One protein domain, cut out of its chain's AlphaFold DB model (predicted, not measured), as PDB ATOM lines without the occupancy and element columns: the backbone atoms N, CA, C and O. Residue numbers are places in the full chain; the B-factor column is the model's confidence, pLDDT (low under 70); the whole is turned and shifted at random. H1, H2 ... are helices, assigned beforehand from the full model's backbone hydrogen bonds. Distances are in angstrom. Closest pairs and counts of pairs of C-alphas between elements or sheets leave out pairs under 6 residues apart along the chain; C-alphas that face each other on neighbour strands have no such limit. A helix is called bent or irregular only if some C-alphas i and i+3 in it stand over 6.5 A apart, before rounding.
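AT A GLANCE: This is residues 2 to 65 of the 65 residues of an uncharacterized protein of Chryseobacterium sp. KBW03 (UniProt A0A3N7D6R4). With little regular structure, this is an elongated, loose model: H1, the loop of residues 15 to 28 and short H2 gather at one end, and a long unnamed stretch, residues 35 to 56, leads away to tiny H3. Residues 50 to 55 stick out. The 64 printed residues hold three named helices, H1, H2, H3, and no named strand; the class is all helix, with 23 residues in named elements. The radius of gyration of the C-alphas is 14.8 A, the spans 42 by 26 by 24 A.

IN THESE COORDINATES: H1, residues 2 to 14, begins at C-alpha 2 (95.279, 85.986, 115.022) and is 17.2 A long; it is only just irregular, C-alphas 9 and 12 being 6.9 A apart. H2 is residues 29 to 34, 8.6 A. H3, residues 57 to 60, ends at C-alpha 60 (102.796, 77.737, 113.860).

HOW THE PARTS SIT: H1 and H2 are close but not clearly touching, about perpendicular at 82 degrees; their closest C-alphas, of His 9 and Ala 29, are 5.6 A apart. H3 is apart from both. Every O i to N i+4 pair is within hydrogen-bond range in H2, 7 of 9 in H1; H3 is too short for one.

THE WHOLE: The C-alphas farthest apart, of Phe 17 and Lys 54, are 42.3 A apart. Both links are long; the printed part has no cut. Residue 48 and residues 54 to 65 have pLDDT under 70.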
ATOM      1  N   TRP A   2      95.375  84.518 114.909       84.00
ATOM      2  CA  TRP A   2      95.279  85.986 115.022       84.00
ATOM      3  C   TRP A   2      94.088  86.635 114.330       84.00
ATOM      4  O   TRP A   2      93.475  87.531 114.902       84.00
ATOM      5  N   ASP A   3      93.695  86.142 113.158       86.69
ATOM      6  CA  ASP A   3      92.534  86.688 112.449       86.69
ATOM      7  C   ASP A   3      91.237  86.522 113.247       86.69
ATOM      8  O   ASP A   3      90.416  87.437 113.297       86.69
ATOM      9  N   LYS A   4      91.077  85.387 113.944       90.31
ATOM     10  CA  LYS A   4      89.927  85.145 114.833       90.31
ATOM     11  C   LYS A   4      89.947  86.110 116.022       90.31
ATOM     12  O   LYS A   4      88.908  86.635 116.408       90.31
ATOM     13  N   LEU A   5      91.130  86.373 116.573       92.12
ATOM     14  CA  LEU A   5      91.317  87.277 117.708       92.12
ATOM     15  C   LEU A   5      90.996  88.729 117.324       92.12
ATOM     16  O   LEU A   5      90.193  89.387 117.987       92.12
ATOM     17  N   ASN A   6      91.517  89.172 116.176       93.25
ATOM     18  CA  ASN A   6      91.191  90.460 115.568       93.25
ATOM     19  C   ASN A   6      89.690  90.584 115.297       93.25
ATOM     20  O   ASN A   6      89.092  91.604 115.628       93.25
ATOM     21  N   TYR A   7      89.063  89.543 114.741       95.88
ATOM     22  CA  TYR A   7      87.624  89.537 114.492       95.88
ATOM     23  C   TYR A   7      86.824  89.787 115.778       95.88
ATOM     24  O   TYR A   7      85.951  90.654 115.789       95.88
ATOM     25  N   ILE A   8      87.144  89.077 116.865       95.69
ATOM     26  CA  ILE A   8      86.442  89.206 118.150       95.69
ATOM     27  C   ILE A   8      86.633  90.607 118.748       95.69
ATOM     28  O   ILE A   8      85.654  91.239 119.148       95.69
ATOM     29  N   HIS A   9      87.865  91.128 118.785       96.44
ATOM     30  CA  HIS A   9      88.153  92.436 119.394       96.44
ATOM     31  C   HIS A   9      87.663  93.626 118.568       96.44
ATOM     32  O   HIS A   9      87.333  94.665 119.140       96.44
ATOM     33  N   LEU A  10      87.589  93.487 117.243       97.94
ATOM     34  CA  LEU A  10      87.112  94.543 116.346       97.94
ATOM     35  C   LEU A  10      85.605  94.479 116.088       97.94
ATOM     36  O   LEU A  10      85.054  95.431 115.534       97.94
ATOM     37  N   ASN A  11      84.913  93.412 116.495       98.12
ATOM     38  CA  ASN A  11      83.470  93.298 116.284       98.12
ATOM     39  C   ASN A  11      82.685  94.475 116.899       98.12
ATOM     40  O   ASN A  11      81.912  95.091 116.168       98.12
ATOM     41  N   PRO A  12      82.937  94.881 118.163       98.19
ATOM     42  CA  PRO A  12      82.269  96.037 118.769       98.19
ATOM     43  C   PRO A  12      82.541  97.371 118.056       98.19
ATOM     44  O   PRO A  12      81.726  98.291 118.133       98.19
ATOM     45  N   VAL A  13      83.679  97.478 117.360       98.31
ATOM     46  CA  VAL A  13      84.033  98.652 116.547       98.31
ATOM     47  C   VAL A  13      83.262  98.636 115.233       98.31
ATOM     48  O   VAL A  13      82.636  99.626 114.867       98.31
ATOM     49  N   ARG A  14      83.242  97.492 114.540       98.38
ATOM     50  CA  ARG A  14      82.523  97.319 113.267       98.38
ATOM     51  C   ARG A  14      81.018  97.534 113.411       98.38
ATOM     52  O   ARG A  14      80.396  98.041 112.483       98.38
ATOM     53  N   THR A  15      80.440  97.162 114.551       98.25
ATOM     54  CA  THR A  15      79.023  97.415 114.851       98.25
ATOM     55  C   THR A  15      78.751  98.843 115.326       98.25
ATOM     56  O   THR A  15      77.591  99.202 115.508       98.25
ATOM     57  N   GLY A  16      79.789  99.659 115.539       98.12
ATOM     58  CA  GLY A  16      79.666 101.057 115.951       98.12
ATOM     59  C   GLY A  16      79.338 101.268 117.432       98.12
ATOM     60  O   GLY A  16      78.936 102.366 117.803       98.12
ATOM     61  N   PHE A  17      79.496 100.255 118.293       98.25
ATOM     62  CA  PHE A  17      79.256 100.417 119.735       98.25
ATOM     63  C   PHE A  17      80.372 101.188 120.431       98.25
ATOM     64  O   PHE A  17      80.123 101.895 121.405       98.25
ATOM     65  N   VAL A  18      81.605 101.035 119.951       98.38
ATOM     66  CA  VAL A  18      82.782 101.700 120.509       98.38
ATOM     67  C   VAL A  18      83.729 102.142 119.401       98.38
ATOM     68  O   VAL A  18      83.805 101.518 118.351       98.38
ATOM     69  N   GLU A  19      84.508 103.191 119.657       98.25
ATOM     70  CA  GLU A  19      85.530 103.670 118.714       98.25
ATOM     71  C   GLU A  19      86.751 102.734 118.642       98.25
ATOM     72  O   GLU A  19      87.390 102.598 117.603       98.25
ATOM     73  N   LYS A  20      87.089 102.068 119.754       97.62
ATOM     74  CA  LYS A  20      88.274 101.208 119.884       97.62
ATOM     75  C   LYS A  20      87.904  99.910 120.590       97.62
ATOM     76  O   LYS A  20      87.130  99.934 121.542       97.62
ATOM     77  N   GLY A  21      88.487  98.784 120.171       97.06
ATOM     78  CA  GLY A  21      88.126  97.455 120.690       97.06
ATOM     79  C   GLY A  21      88.251  97.327 122.212       97.06
ATOM     80  O   GLY A  21      87.363  96.783 122.860       97.06
ATOM     81  N   TYR A  22      89.300  97.911 122.804       96.88
ATOM     82  CA  TYR A  22      89.528  97.894 124.256       96.88
ATOM     83  C   TYR A  22      88.558  98.777 125.063       96.88
ATOM     84  O   TYR A  22      88.536  98.674 126.285       96.88
ATOM     85  N   HIS A  23      87.759  99.641 124.421       97.88
ATOM     86  CA  HIS A  23      86.683 100.369 125.106       97.88
ATOM     87  C   HIS A  23      85.464  99.472 125.382       97.88
ATOM     88  O   HIS A  23      84.620  99.831 126.201       97.88
ATOM     89  N   TYR A  24      85.340  98.318 124.714       97.69
ATOM     90  CA  TYR A  24      84.237  97.395 124.966       97.69
ATOM     91  C   TYR A  24      84.507  96.578 126.233       97.69
ATOM     92  O   TYR A  24      85.313  95.650 126.224       97.69
ATOM     93  N   LEU A  25      83.814  96.926 127.321       95.81
ATOM     94  CA  LEU A  25      84.037  96.367 128.661       95.81
ATOM     95  C   LEU A  25      83.932  94.834 128.715       95.81
ATOM     96  O   LEU A  25      84.675  94.188 129.450       95.81
ATOM     97  N   TYR A  26      83.028  94.250 127.927       96.44
ATOM     98  CA  TYR A  26      82.775  92.806 127.895       96.44
ATOM     99  C   TYR A  26      83.603  92.091 126.819       96.44
ATOM    100  O   TYR A  26      83.113  91.218 126.108       96.44
ATOM    101  N   SER A  27      84.864  92.494 126.666       96.00
ATOM    102  CA  SER A  27      85.835  91.877 125.763       96.00
ATOM    103  C   SER A  27      87.199  91.787 126.436       96.00
ATOM    104  O   SER A  27      87.583  92.653 127.222       96.00
ATOM    105  N   SER A  28      87.972  90.762 126.071       96.94
ATOM    106  CA  SER A  28      89.365  90.615 126.499       96.94
ATOM    107  C   SER A  28      90.317  91.609 125.826       96.94
ATOM    108  O   SER A  28      91.496  91.629 126.156       96.94
ATOM    109  N   ALA A  29      89.844  92.465 124.914       96.31
ATOM    110  CA  ALA A  29      90.674  93.467 124.239       96.31
ATOM    111  C   ALA A  29      91.459  94.358 125.225       96.31
ATOM    112  O   ALA A  29      92.607  94.708 124.961       96.31
ATOM    113  N   GLY A  30      90.878  94.673 126.390       96.75
ATOM    114  CA  GLY A  30      91.579  95.387 127.464       96.75
ATOM    115  C   GLY A  30      92.779  94.615 128.024       96.75
ATOM    116  O   GLY A  30      93.828  95.216 128.248       96.75
ATOM    117  N   ASN A  31      92.674  93.288 128.168       96.94
ATOM    118  CA  ASN A  31      93.779  92.447 128.633       96.94
ATOM    119  C   ASN A  31      94.976  92.510 127.678       96.94
ATOM    120  O   ASN A  31      96.105  92.620 128.140       96.94
ATOM    121  N   TYR A  32      94.734  92.511 126.365       94.19
ATOM    122  CA  TYR A  32      95.803  92.580 125.360       94.19
ATOM    123  C   TYR A  32      96.483  93.958 125.306       94.19
ATOM    124  O   TYR A  32      97.665  94.038 124.987       94.19
ATOM    125  N   VAL A  33      95.765  95.043 125.622       94.94
ATOM    126  CA  VAL A  33      96.310  96.416 125.545       94.94
ATOM    127  C   VAL A  33      96.927  96.878 126.866       94.94
ATOM    128  O   VAL A  33      97.979  97.510 126.868       94.94
ATOM    129  N   PHE A  34      96.277  96.590 127.993       95.44
ATOM    130  CA  PHE A  34      96.657  97.111 129.312       95.44
ATOM    131  C   PHE A  34      97.193  96.041 130.265       95.44
ATOM    132  O   PHE A  34      97.507  96.360 131.411       95.44
ATOM    133  N   GLY A  35      97.230  94.773 129.844       94.56
ATOM    134  CA  GLY A  35      97.582  93.647 130.711       94.56
ATOM    135  C   GLY A  35      96.514  93.304 131.753       94.56
ATOM    136  O   GLY A  35      96.754  92.480 132.627       94.56
ATOM    137  N   LYS A  36      95.334  93.936 131.699       94.25
ATOM    138  CA  LYS A  36      94.218  93.689 132.622       94.25
ATOM    139  C   LYS A  36      92.869  93.927 131.954       94.25
ATOM    140  O   LYS A  36      92.744  94.779 131.078       94.25
ATOM    141  N   GLY A  37      91.851  93.215 132.414       93.94
ATOM    142  CA  GLY A  37      90.477  93.346 131.943       93.94
ATOM    143  C   GLY A  37      89.491  92.876 132.999       93.94
ATOM    144  O   GLY A  37      89.847  92.750 134.169       93.94
ATOM    145  N   LEU A  38      88.246  92.639 132.588       95.94
ATOM    146  CA  LEU A  38      87.182  92.216 133.502       95.94
ATOM    147  C   LEU A  38      87.457  90.840 134.126       95.94
ATOM    148  O   LEU A  38      87.095  90.601 135.274       95.94
ATOM    149  N   LEU A  39      88.091  89.956 133.358       95.69
ATOM    150  CA  LEU A  39      88.495  88.620 133.772       95.69
ATOM    151  C   LEU A  39      89.995  88.450 133.536       95.69
ATOM    152  O   LEU A  39      90.576  89.082 132.646       95.69
ATOM    153  N   GLU A  40      90.608  87.576 134.325       95.38
ATOM    154  CA  GLU A  40      91.947  87.079 134.046       95.38
ATOM    155  C   GLU A  40      91.881  86.119 132.855       95.38
ATOM    156  O   GLU A  40      91.005  85.257 132.776       95.38
ATOM    157  N   VAL A  41      92.773  86.318 131.890       93.81
ATOM    158  CA  VAL A  41      92.849  85.525 130.662       93.81
ATOM    159  C   VAL A  41      94.306  85.279 130.332       93.81
ATOM    160  O   VAL A  41      95.131  86.190 130.416       93.81
ATOM    161  N   GLU A  42      94.597  84.056 129.907       93.88
ATOM    162  CA  GLU A  42      95.880  83.707 129.315       93.88
ATOM    163  C   GLU A  42      95.993  84.371 127.936       93.88
ATOM    164  O   GLU A  42      95.116  84.232 127.075       93.88
ATOM    165  N   ILE A  43      97.048  85.161 127.745       91.75
ATOM    166  CA  ILE A  43      97.304  85.851 126.484       91.75
ATOM    167  C   ILE A  43      97.937  84.860 125.513       91.75
ATOM    168  O   ILE A  43      98.974  84.274 125.811       91.75
ATOM    169  N   ALA A  44      97.337  84.702 124.333       87.94
ATOM    170  CA  ALA A  44      97.977  83.955 123.261       87.94
ATOM    171  C   ALA A  44      99.250  84.703 122.836       87.94
ATOM    172  O   ALA A  44      99.199  85.905 122.579       87.94
ATOM    173  N   GLU A  45     100.390  84.023 122.763       80.44
ATOM    174  CA  GLU A  45     101.637  84.638 122.310       80.44
ATOM    175  C   GLU A  45     101.678  84.703 120.785       80.44
ATOM    176  O   GLU A  45     101.450  83.691 120.117       80.44
ATOM    177  N   ASN A  46     101.985  85.879 120.220       74.19
ATOM    178  CA  ASN A  46     102.281  85.978 118.792       74.19
ATOM    179  C   ASN A  46     103.753  85.648 118.573       74.19
ATOM    180  O   ASN A  46     104.606  86.467 118.927       74.19
ATOM    181  N   PRO A  47     104.075  84.488 117.991       71.00
ATOM    182  CA  PRO A  47     105.454  84.181 117.687       71.00
ATOM    183  C   PRO A  47     105.978  85.176 116.656       71.00
ATOM    184  O   PRO A  47     105.429  85.323 115.563       71.00
ATOM    185  N   VAL A  48     107.062  85.866 116.997       69.75
ATOM    186  CA  VAL A  48     107.796  86.664 116.017       69.75
ATOM    187  C   VAL A  48     108.461  85.682 115.062       69.75
ATOM    188  O   VAL A  48     109.443  85.032 115.409       69.75
ATOM    189  N   ILE A  49     107.889  85.540 113.868       71.06
ATOM    190  CA  ILE A  49     108.469  84.713 112.815       71.06
ATOM    191  C   ILE A  49     109.657  85.489 112.252       71.06
ATOM    192  O   ILE A  49     109.475  86.559 111.671       71.06
ATOM    193  N   ASP A  50     110.866  84.956 112.414       73.69
ATOM    194  CA  ASP A  50     112.045  85.491 111.743       73.69
ATOM    195  C   ASP A  50     111.989  85.103 110.253       73.69
ATOM    196  O   ASP A  50     112.157  83.923 109.919       73.69
ATOM    197  N   PRO A  51     111.767  86.059 109.327       70.81
ATOM    198  CA  PRO A  51     111.634  85.746 107.906       70.81
ATOM    199  C   PRO A  51     112.950  85.240 107.300       70.81
ATOM    200  O   PRO A  51     112.942  84.652 106.217       70.81
ATOM    201  N   THR A  52     114.085  85.444 107.976       80.62
ATOM    202  CA  THR A  52     115.392  84.967 107.511       80.62
ATOM    203  C   THR A  52     115.617  83.485 107.821       80.62
ATOM    204  O   THR A  52     116.421  82.822 107.155       80.62
ATOM    205  N   LYS A  53     114.861  82.915 108.768       71.81
ATOM    206  CA  LYS A  53     114.946  81.504 109.148       71.81
ATOM    207  C   LYS A  53     113.860  80.682 108.458       71.81
ATOM    208  O   LYS A  53     112.718  80.610 108.895       71.81
ATOM    209  N   LYS A  54     114.256  79.948 107.413       65.38
ATOM    210  CA  LYS A  54     113.367  79.090 106.597       65.38
ATOM    211  C   LYS A  54     112.527  78.062 107.380       65.38
ATOM    212  O   LYS A  54     111.502  77.622 106.872       65.38
ATOM    213  N   ASN A  55     112.936  77.676 108.591       60.28
ATOM    214  CA  ASN A  55     112.351  76.546 109.323       60.28
ATOM    215  C   ASN A  55     111.357  76.940 110.433       60.28
ATOM    216  O   ASN A  55     110.781  76.052 111.059       60.28
ATOM    217  N   GLU A  56     111.148  78.231 110.712       62.88
ATOM    218  CA  GLU A  56     110.267  78.663 111.815       62.88
ATOM    219  C   GLU A  56     108.813  78.903 111.372       62.88
ATOM    220  O   GLU A  56     107.902  78.759 112.183       62.88
ATOM    221  N   PHE A  57     108.566  79.143 110.078       58.69
ATOM    222  CA  PHE A  57     107.220  79.394 109.538       58.69
ATOM    223  C   PHE A  57     106.245  78.216 109.742       58.69
ATOM    224  O   PHE A  57     105.079  78.416 110.067       58.69
ATOM    225  N   TRP A  58     106.719  76.972 109.612       57.50
ATOM    226  CA  TRP A  58     105.879  75.770 109.727       57.50
ATOM    227  C   TRP A  58     105.498  75.405 111.166       57.50
ATOM    228  O   TRP A  58     104.519  74.691 111.364       57.50
ATOM    229  N   LYS A  59     106.220  75.902 112.182       58.22
ATOM    230  CA  LYS A  59     105.951  75.562 113.593       58.22
ATOM    231  C   LYS A  59     104.585  76.048 114.081       58.22
ATOM    232  O   LYS A  59     104.046  75.474 115.018       58.22
ATOM    233  N   TYR A  60     104.026  77.068 113.433       58.81
ATOM    234  CA  TYR A  60     102.796  77.737 113.860       58.81
ATOM    235  C   TYR A  60     101.594  77.472 112.945       58.81
ATOM    236  O   TYR A  60     100.491  77.910 113.257       58.81
ATOM    237  N   ASN A  61     101.789  76.726 111.851       56.88
ATOM    238  CA  ASN A  61     100.711  76.275 110.965       56.88
ATOM    239  C   ASN A  61     100.113  74.919 111.389       56.88
ATOM    240  O   ASN A  61      99.120  74.499 110.816       56.88
ATOM    241  N   ASN A  62     100.670  74.246 112.405       53.53
ATOM    242  CA  ASN A  62     100.193  72.936 112.882       53.53
ATOM    243  C   ASN A  62      99.062  73.022 113.932       53.53
ATOM    244  O   ASN A  62      98.894  72.101 114.720       53.53
ATOM    245  N   TYR A  63      98.311  74.127 113.984       55.03
ATOM    246  CA  TYR A  63      97.110  74.237 114.833       55.03
ATOM    247  C   TYR A  63      95.821  73.805 114.116       55.03
ATOM    248  O   TYR A  63      94.742  73.940 114.687       55.03
ATOM    249  N   ASP A  64      95.940  73.307 112.885       44.75
ATOM    250  CA  ASP A  64      94.852  72.681 112.142       44.75
ATOM    251  C   ASP A  64      95.039  71.149 112.175       44.75
ATOM    252  O   ASP A  64      95.525  70.549 111.217       44.75
ATOM    253  N   GLU A  65      94.673  70.534 113.304       43.16
ATOM    254  CA  GLU A  65      94.107  69.172 113.371       43.16
ATOM    255  C   GLU A  65      92.729  69.248 114.040       43.16
ATOM    256  O   GLU A  65      92.616  69.912 115.098       43.16
TER     257      GLU A  65